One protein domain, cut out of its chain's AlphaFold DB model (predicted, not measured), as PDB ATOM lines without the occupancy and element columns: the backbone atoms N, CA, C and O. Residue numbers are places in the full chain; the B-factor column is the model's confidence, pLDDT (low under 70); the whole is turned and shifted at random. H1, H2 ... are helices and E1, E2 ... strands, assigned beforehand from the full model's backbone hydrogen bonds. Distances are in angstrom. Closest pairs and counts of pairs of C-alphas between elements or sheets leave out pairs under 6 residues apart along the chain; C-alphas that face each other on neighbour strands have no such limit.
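This is residues 54 to 71 and 106 to 148 of the 158 residues of an uncharacterized protein of Legionella norrlandica (UniProt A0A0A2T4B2). A small, strongly twisted three-stranded sheet, E1, E2 and E5, has the two-stranded hairpin E3 and E4 beyond one end and the tiny helix H1 at the other, after E5. Residues 66 to 71, just before the cut, stick out as a free tail. The 61 printed residues hold five named strands and then one named helix, E1 E2 E3 E4 E5 H1; the sheet's order is E1 - E2 - E5, antiparallel, and the class is mostly strand. The whole is only just compact, close to loose, with a radius of gyration of the C-alphas of 12.2 A and spans of 31 by 28 by 24 A.

E1, residues 59 to 64, is an edge strand antiparallel to E2, residues 106 to 111, at 139 degrees; N 60 and O 109 are 2.9 A apart, within hydrogen-bond range. E2 is antiparallel to the other edge strand, E5, residues 136 to 143, at 164 degrees, with N 137 and O 110 at 2.8 A. E3, residues 115 to 121, and E4, residues 127 to 131, form a hairpin at 138 degrees, with N 128 and O 120 at 2.8 A. E2 and E3 are apart, and so are E4 and E5. H1, residues 144 to 147, only grazes the sheet; it is too short for any O i to N i+4 pair, and its one O i to N i+3 pair is within range.

E1 begins at C-alpha 59 (40.822, -16.308, 6.085) and is 15.0 A long. E2 measures 16.1 A, E3 17.9 A and E4 12.4 A. E5, 19.3 A, bends by 65 degrees at residue 139. H1, 5.3 A, ends at C-alpha 147 (55.156, -22.906, 9.107).

The C-alphas farthest apart, of Lys 116 and Glu 146, are 31.7 A apart. Residues 72 to 105 are not printed; C-alphas 71 and 106 are 18.9 A apart across the cut. The links printed whole are tight. Residues 67 to 70 have pLDDT under 70.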
ATOM      1  N   LEU A  54      30.123 -18.050   8.942       96.25
ATOM      2  CA  LEU A  54      31.358 -17.381   8.553       96.25
ATOM      3  C   LEU A  54      31.085 -16.507   7.324       96.25
ATOM      4  O   LEU A  54      30.460 -16.998   6.379       96.25
ATOM      5  N   PRO A  55      31.515 -15.235   7.323       96.50
ATOM      6  CA  PRO A  55      31.335 -14.361   6.176       96.50
ATOM      7  C   PRO A  55      32.303 -14.704   5.038       96.50
ATOM      8  O   PRO A  55      33.392 -15.247   5.243       96.50
ATOM      9  N   THR A  56      31.914 -14.316   3.831       96.06
ATOM     10  CA  THR A  56      32.771 -14.292   2.641       96.06
ATOM     11  C   THR A  56      34.077 -13.551   2.943       96.06
ATOM     12  O   THR A  56      34.080 -12.548   3.657       96.06
ATOM     13  N   GLY A  57      35.197 -14.037   2.410       96.50
ATOM     14  CA  GLY A  57      36.519 -13.444   2.623       96.50
ATOM     15  C   GLY A  57      37.193 -13.829   3.944       96.50
ATOM     16  O   GLY A  57      38.324 -13.413   4.208       96.50
ATOM     17  N   THR A  58      36.540 -14.636   4.793       97.56
ATOM     18  CA  THR A  58      37.180 -15.162   6.009       97.56
ATOM     19  C   THR A  58      38.422 -15.959   5.629       97.56
ATOM     20  O   THR A  58      38.351 -16.889   4.821       97.56
ATOM     21  N   LYS A  59      39.552 -15.601   6.241       97.75
ATOM     22  CA  LYS A  59      40.822 -16.308   6.085       97.75
ATOM     23  C   LYS A  59      40.851 -17.514   7.006       97.75
ATOM     24  O   LYS A  59      40.532 -17.399   8.188       97.75
ATOM     25  N   LEU A  60      41.247 -18.651   6.460       97.12
ATOM     26  CA  LEU A  60      41.291 -19.925   7.156       97.12
ATOM     27  C   LEU A  60      42.604 -20.641   6.860       97.12
ATOM     28  O   LEU A  60      43.247 -20.400   5.840       97.12
ATOM     29  N   VAL A  61      42.987 -21.548   7.746       95.38
ATOM     30  CA  VAL A  61      44.106 -22.466   7.546       95.38
ATOM     31  C   VAL A  61      43.663 -23.891   7.826       95.38
ATOM     32  O   VAL A  61      42.789 -24.127   8.659       95.38
ATOM     33  N   GLY A  62      44.253 -24.849   7.130       92.81
ATOM     34  CA  GLY A  62      43.937 -26.262   7.296       92.81
ATOM     35  C   GLY A  62      45.024 -27.140   6.702       92.81
ATOM     36  O   GLY A  62      45.846 -26.676   5.910       92.81
ATOM     37  N   LEU A  63      45.034 -28.411   7.094       90.06
ATOM     38  CA  LEU A  63      45.905 -29.398   6.470       90.06
ATOM     39  C   LEU A  63      45.320 -29.775   5.106       90.06
ATOM     40  O   LEU A  63      44.225 -30.328   5.024       90.06
ATOM     41  N   ASN A  64      46.068 -29.496   4.044       89.50
ATOM     42  CA  ASN A  64      45.802 -30.001   2.708       89.50
ATOM     43  C   ASN A  64      46.246 -31.461   2.639       89.50
ATOM     44  O   ASN A  64      47.371 -31.765   2.247       89.50
ATOM     45  N   ILE A  65      45.372 -32.350   3.094       82.25
ATOM     46  CA  ILE A  65      45.573 -33.795   3.065       82.25
ATOM     47  C   ILE A  65      44.468 -34.447   2.247       82.25
ATOM     48  O   ILE A  65      43.339 -33.959   2.198       82.25
ATOM     49  N   ASN A  66      44.788 -35.583   1.636       74.62
ATOM     50  CA  ASN A  66      43.787 -36.459   1.046       74.62
ATOM     51  C   ASN A  66      43.516 -37.610   2.026       74.62
ATOM     52  O   ASN A  66      44.239 -38.610   1.987       74.62
ATOM     53  N   PRO A  67      42.557 -37.469   2.963       67.25
ATOM     54  CA  PRO A  67      42.304 -38.512   3.945       67.25
ATOM     55  C   PRO A  67      41.814 -39.776   3.236       67.25
ATOM     56  O   PRO A  67      40.961 -39.708   2.351       67.25
ATOM     57  N   ALA A  68      42.313 -40.938   3.662       62.81
ATOM     58  CA  ALA A  68      41.873 -42.229   3.128       62.81
ATOM     59  C   ALA A  68      40.361 -42.455   3.322       62.81
ATOM     60  O   ALA A  68      39.714 -43.109   2.506       62.81
ATOM     61  N   GLU A  69      39.793 -41.863   4.377       62.66
ATOM     62  CA  GLU A  69      38.366 -41.898   4.686       62.66
ATOM     63  C   GLU A  69      37.828 -40.470   4.882       62.66
ATOM     64  O   GLU A  69      38.049 -39.864   5.938       62.66
ATOM     65  N   PRO A  70      37.116 -39.895   3.895       66.06
ATOM     66  CA  PRO A  70      36.501 -38.584   4.049       66.06
ATOM     67  C   PRO A  70      35.374 -38.655   5.088       66.06
ATOM     68  O   PRO A  70      34.303 -39.217   4.849       66.06
ATOM     69  N   ARG A  71      35.620 -38.082   6.269       70.06
ATOM     70  CA  ARG A  71      34.638 -38.003   7.358       70.06
ATOM     71  C   ARG A  71      33.644 -36.855   7.141       70.06
ATOM     72  O   ARG A  71      33.835 -35.983   6.298       70.06
ATOM     73  N   ILE A 106      50.305 -27.269   4.951       92.81
ATOM     74  CA  ILE A 106      49.351 -26.292   5.481       92.81
ATOM     75  C   ILE A 106      48.910 -25.403   4.323       92.81
ATOM     76  O   ILE A 106      49.726 -24.730   3.691       92.81
ATOM     77  N   GLY A 107      47.611 -25.421   4.042       94.44
ATOM     78  CA  GLY A 107      46.977 -24.500   3.113       94.44
ATOM     79  C   GLY A 107      46.462 -23.260   3.831       94.44
ATOM     80  O   GLY A 107      45.922 -23.347   4.938       94.44
ATOM     81  N   GLN A 108      46.612 -22.110   3.180       95.94
ATOM     82  CA  GLN A 108      45.891 -20.889   3.521       95.94
ATOM     83  C   GLN A 108      44.744 -20.717   2.535       95.94
ATOM     84  O   GLN A 108      44.931 -20.848   1.326       95.94
ATOM     85  N   TYR A 109      43.564 -20.418   3.057       96.69
ATOM     86  CA  TYR A 109      42.318 -20.419   2.311       96.69
ATOM     87  C   TYR A 109      41.521 -19.145   2.570       96.69
ATOM     88  O   TYR A 109      41.649 -18.507   3.617       96.69
ATOM     89  N   GLU A 110      40.656 -18.805   1.627       97.19
ATOM     90  CA  GLU A 110      39.672 -17.736   1.757       97.19
ATOM     91  C   GLU A 110      38.278 -18.248   1.390       97.19
ATOM     92  O   GLU A 110      38.113 -18.957   0.400       97.19
ATOM     93  N   LEU A 111      37.264 -17.905   2.190       95.81
ATOM     94  CA  LEU A 111      35.880 -18.278   1.895       95.81
ATOM     95  C   LEU A 111      35.325 -17.525   0.685       95.81
ATOM     96  O   LEU A 111      35.287 -16.296   0.670       95.81
ATOM     97  N   LEU A 112      34.782 -18.277  -0.273       94.88
ATOM     98  CA  LEU A 112      34.179 -17.742  -1.495       94.88
ATOM     99  C   LEU A 112      32.749 -17.211  -1.300       94.88
ATOM    100  O   LEU A 112      32.231 -16.502  -2.162       94.88
ATOM    101  N   CYS A 113      32.080 -17.575  -0.203       93.12
ATOM    102  CA  CYS A 113      30.734 -17.112   0.131       93.12
ATOM    103  C   CYS A 113      30.452 -17.216   1.635       93.12
ATOM    104  O   CYS A 113      31.168 -17.904   2.367       93.12
ATOM    105  N   ASP A 114      29.373 -16.570   2.083       94.31
ATOM    106  CA  ASP A 114      28.860 -16.737   3.438       94.31
ATOM    107  C   ASP A 114      28.414 -18.188   3.632       94.31
ATOM    108  O   ASP A 114      27.562 -18.701   2.899       94.31
ATOM    109  N   VAL A 115      28.955 -18.853   4.649       93.69
ATOM    110  CA  VAL A 115      28.662 -20.260   4.917       93.69
ATOM    111  C   VAL A 115      28.196 -20.443   6.350       93.69
ATOM    112  O   VAL A 115      28.797 -19.944   7.299       93.69
ATOM    113  N   LYS A 116      27.114 -21.201   6.520       94.94
ATOM    114  CA  LYS A 116      26.797 -21.813   7.809       94.94
ATOM    115  C   LYS A 116      27.519 -23.148   7.877       94.94
ATOM    116  O   LYS A 116      27.345 -23.970   6.981       94.94
ATOM    117  N   CYS A 117      28.303 -23.369   8.921       93.81
ATOM    118  CA  CYS A 117      29.090 -24.585   9.099       93.81
ATOM    119  C   CYS A 117      28.975 -25.119  10.527       93.81
ATOM    120  O   CYS A 117      28.795 -24.364  11.490       93.81
ATOM    121  N   VAL A 118      29.112 -26.437  10.663       95.56
ATOM    122  CA  VAL A 118      29.298 -27.064  11.970       95.56
ATOM    123  C   VAL A 118      30.687 -26.697  12.479       95.56
ATOM    124  O   VAL A 118      31.673 -26.783  11.753       95.56
ATOM    125  N   THR A 119      30.754 -26.240  13.723       95.94
ATOM    126  CA  THR A 119      31.990 -25.868  14.405       95.94
ATOM    127  C   THR A 119      32.140 -26.739  15.642       95.94
ATOM    128  O   THR A 119      31.255 -26.758  16.498       95.94
ATOM    129  N   SER A 120      33.243 -27.476  15.724       94.19
ATOM    130  CA  SER A 120      33.677 -28.149  16.950       94.19
ATOM    131  C   SER A 120      34.778 -27.329  17.620       94.19
ATOM    132  O   SER A 120      35.156 -26.263  17.134       94.19
ATOM    133  N   HIS A 121      35.305 -27.824  18.735       90.75
ATOM    134  CA  HIS A 121      36.432 -27.200  19.417       90.75
ATOM    135  C   HIS A 121      37.533 -28.229  19.649       90.75
ATOM    136  O   HIS A 121      37.240 -29.404  19.880       90.75
ATOM    137  N   SER A 122      38.790 -27.795  19.574       82.12
ATOM    138  CA  SER A 122      39.914 -28.602  20.043       82.12
ATOM    139  C   SER A 122      39.851 -28.766  21.565       82.12
ATOM    140  O   SER A 122      39.098 -28.070  22.254       82.12
ATOM    141  N   ASN A 123      40.692 -29.643  22.114       77.38
ATOM    142  CA  ASN A 123      40.816 -29.816  23.566       77.38
ATOM    143  C   ASN A 123      41.193 -28.509  24.288       77.38
ATOM    144  O   ASN A 123      40.845 -28.328  25.451       77.38
ATOM    145  N   ASN A 124      41.849 -27.586  23.580       77.44
ATOM    146  CA  ASN A 124      42.263 -26.277  24.083       77.44
ATOM    147  C   ASN A 124      41.219 -25.173  23.816       77.44
ATOM    148  O   ASN A 124      41.506 -23.992  23.993       77.44
ATOM    149  N   GLY A 125      40.008 -25.536  23.378       84.31
ATOM    150  CA  GLY A 125      38.910 -24.595  23.143       84.31
ATOM    151  C   GLY A 125      39.012 -23.807  21.835       84.31
ATOM    152  O   GLY A 125      38.264 -22.851  21.644       84.31
ATOM    153  N   ILE A 126      39.906 -24.191  20.921       87.06
ATOM    154  CA  ILE A 126      40.093 -23.486  19.647       87.06
ATOM    155  C   ILE A 126      38.997 -23.927  18.668       87.06
ATOM    156  O   ILE A 126      38.825 -25.134  18.477       87.06
ATOM    157  N   PRO A 127      38.257 -22.994  18.038       92.81
ATOM    158  CA  PRO A 127      37.250 -23.330  17.039       92.81
ATOM    159  C   PRO A 127      37.827 -24.095  15.842       92.81
ATOM    160  O   PRO A 127      38.857 -23.715  15.284       92.81
ATOM    161  N   ILE A 128      37.109 -25.139  15.429       93.75
ATOM    162  CA  ILE A 128      37.383 -25.948  14.240       93.75
ATOM    163  C   ILE A 128      36.141 -25.913  13.357       93.75
ATOM    164  O   ILE A 128      35.094 -26.449  13.724       93.75
ATOM    165  N   HIS A 129      36.244 -25.270  12.203       95.56
ATOM    166  CA  HIS A 129      35.159 -25.097  11.248       95.56
ATOM    167  C   HIS A 129      35.177 -26.224  10.219       95.56
ATOM    168  O   HIS A 129      36.149 -26.392   9.491       95.56
ATOM    169  N   HIS A 130      34.087 -26.985  10.138       93.75
ATOM    170  CA  HIS A 130      33.969 -28.109   9.211       93.75
ATOM    171  C   HIS A 130      33.289 -27.651   7.925       93.75
ATOM    172  O   HIS A 130      32.064 -27.493   7.874       93.75
ATOM    173  N   ILE A 131      34.094 -27.407   6.891       92.88
ATOM    174  CA  ILE A 131      33.676 -26.763   5.638       92.88
ATOM    175  C   ILE A 131      34.011 -27.679   4.461       92.88
ATOM    176  O   ILE A 131      35.024 -28.376   4.486       92.88
ATOM    177  N   ASN A 132      33.165 -27.712   3.431       90.94
ATOM    178  CA  ASN A 132      33.523 -28.350   2.167       90.94
ATOM    179  C   ASN A 132      34.631 -27.526   1.468       90.94
ATOM    180  O   ASN A 132      34.406 -26.338   1.217       90.94
ATOM    181  N   PRO A 133      35.790 -28.122   1.125       90.00
ATOM    182  CA  PRO A 133      36.884 -27.421   0.450       90.00
ATOM    183  C   PRO A 133      36.494 -26.704  -0.850       90.00
ATOM    184  O   PRO A 133      37.128 -25.719  -1.203       90.00
ATOM    185  N   GLU A 134      35.429 -27.130  -1.540       90.00
ATOM    186  CA  GLU A 134      34.925 -26.451  -2.747       90.00
ATOM    187  C   GLU A 134      34.424 -25.013  -2.494       90.00
ATOM    188  O   GLU A 134      34.244 -24.236  -3.431       90.00
ATOM    189  N   LEU A 135      34.180 -24.644  -1.232       92.75
ATOM    190  CA  LEU A 135      33.766 -23.295  -0.831       92.75
ATOM    191  C   LEU A 135      34.948 -22.368  -0.537       92.75
ATOM    192  O   LEU A 135      34.740 -21.228  -0.110       92.75
ATOM    193  N   LEU A 136      36.171 -22.858  -0.736       94.00
ATOM    194  CA  LEU A 136      37.403 -22.176  -0.382       94.00
ATOM    195  C   LEU A 136      38.267 -21.928  -1.615       94.00
ATOM    196  O   LEU A 136      38.483 -22.810  -2.444       94.00
ATOM    197  N   GLU A 137      38.825 -20.727  -1.691       95.19
ATOM    198  CA  GLU A 137      39.910 -20.404  -2.603       95.19
ATOM    199  C   GLU A 137      41.247 -20.615  -1.903       95.19
ATOM    200  O   GLU A 137      41.504 -20.049  -0.837       95.19
ATOM    201  N   VAL A 138      42.114 -21.416  -2.517       95.12
ATOM    202  CA  VAL A 138      43.480 -21.631  -2.040       95.12
ATOM    203  C   VAL A 138      44.309 -20.384  -2.318       95.12
ATOM    204  O   VAL A 138      44.448 -19.968  -3.463       95.12
ATOM    205  N   GLN A 139      44.915 -19.835  -1.271       96.06
ATOM    206  CA  GLN A 139      45.820 -18.690  -1.353       96.06
ATOM    207  C   GLN A 139      47.279 -19.145  -1.457       96.06
ATOM    208  O   GLN A 139      48.051 -18.616  -2.256       96.06
ATOM    209  N   SER A 140      47.668 -20.138  -0.657       94.06
ATOM    210  CA  SER A 140      49.020 -20.698  -0.662       94.06
ATOM    211  C   SER A 140      49.062 -22.083  -0.018       94.06
ATOM    212  O   SER A 140      48.168 -22.455   0.743       94.06
ATOM    213  N   TYR A 141      50.133 -22.820  -0.312       93.81
ATOM    214  CA  TYR A 141      50.526 -24.028   0.406       93.81
ATOM    215  C   TYR A 141      51.944 -23.867   0.928       93.81
ATOM    216  O   TYR A 141      52.815 -23.352   0.222       93.81
ATOM    217  N   THR A 142      52.184 -24.345   2.142       91.25
ATOM    218  CA  THR A 142      53.509 -24.320   2.757       91.25
ATOM    219  C   THR A 142      53.763 -25.640   3.483       91.25
ATOM    220  O   THR A 142      52.838 -26.171   4.111       91.25
ATOM    221  N   PRO A 143      54.982 -26.206   3.399       89.69
ATOM    222  CA  PRO A 143      55.371 -27.343   4.223       89.69
ATOM    223  C   PRO A 143      55.087 -27.085   5.705       89.69
ATOM    224  O   PRO A 143      55.247 -25.968   6.206       89.69
ATOM    225  N   VAL A 144      54.641 -28.124   6.407       87.00
ATOM    226  CA  VAL A 144      54.232 -28.007   7.813       87.00
ATOM    227  C   VAL A 144      55.428 -27.635   8.691       87.00
ATOM    228  O   VAL A 144      55.298 -26.837   9.617       87.00
ATOM    229  N   GLU A 145      56.610 -28.139   8.345       84.88
ATOM    230  CA  GLU A 145      57.889 -27.877   9.004       84.88
ATOM    231  C   GLU A 145      58.254 -26.392   8.997       84.88
ATOM    232  O   GLU A 145      58.658 -25.838  10.021       84.88
ATOM    233  N   GLU A 146      58.070 -25.751   7.840       86.00
ATOM    234  CA  GLU A 146      58.403 -24.346   7.617       86.00
ATOM    235  C   GLU A 146      57.455 -23.432   8.402       86.00
ATOM    236  O   GLU A 146      57.909 -22.520   9.093       86.00
ATOM    237  N   ILE A 147      56.146 -23.712   8.376       84.31
ATOM    238  CA  ILE A 147      55.156 -22.906   9.107       84.31
ATOM    239  C   ILE A 147      55.264 -23.078  10.622       84.31
ATOM    240  O   ILE A 147      55.085 -22.111  11.362       84.31
ATOM    241  N   LEU A 148      55.541 -24.289  11.108       82.88
ATOM    242  CA  LEU A 148      55.627 -24.537  12.548       82.88
ATOM    243  C   LEU A 148      56.974 -24.118  13.157       82.88
ATOM    244  O   LEU A 148      57.139 -24.243  14.377       82.88
TER     245      LEU A 148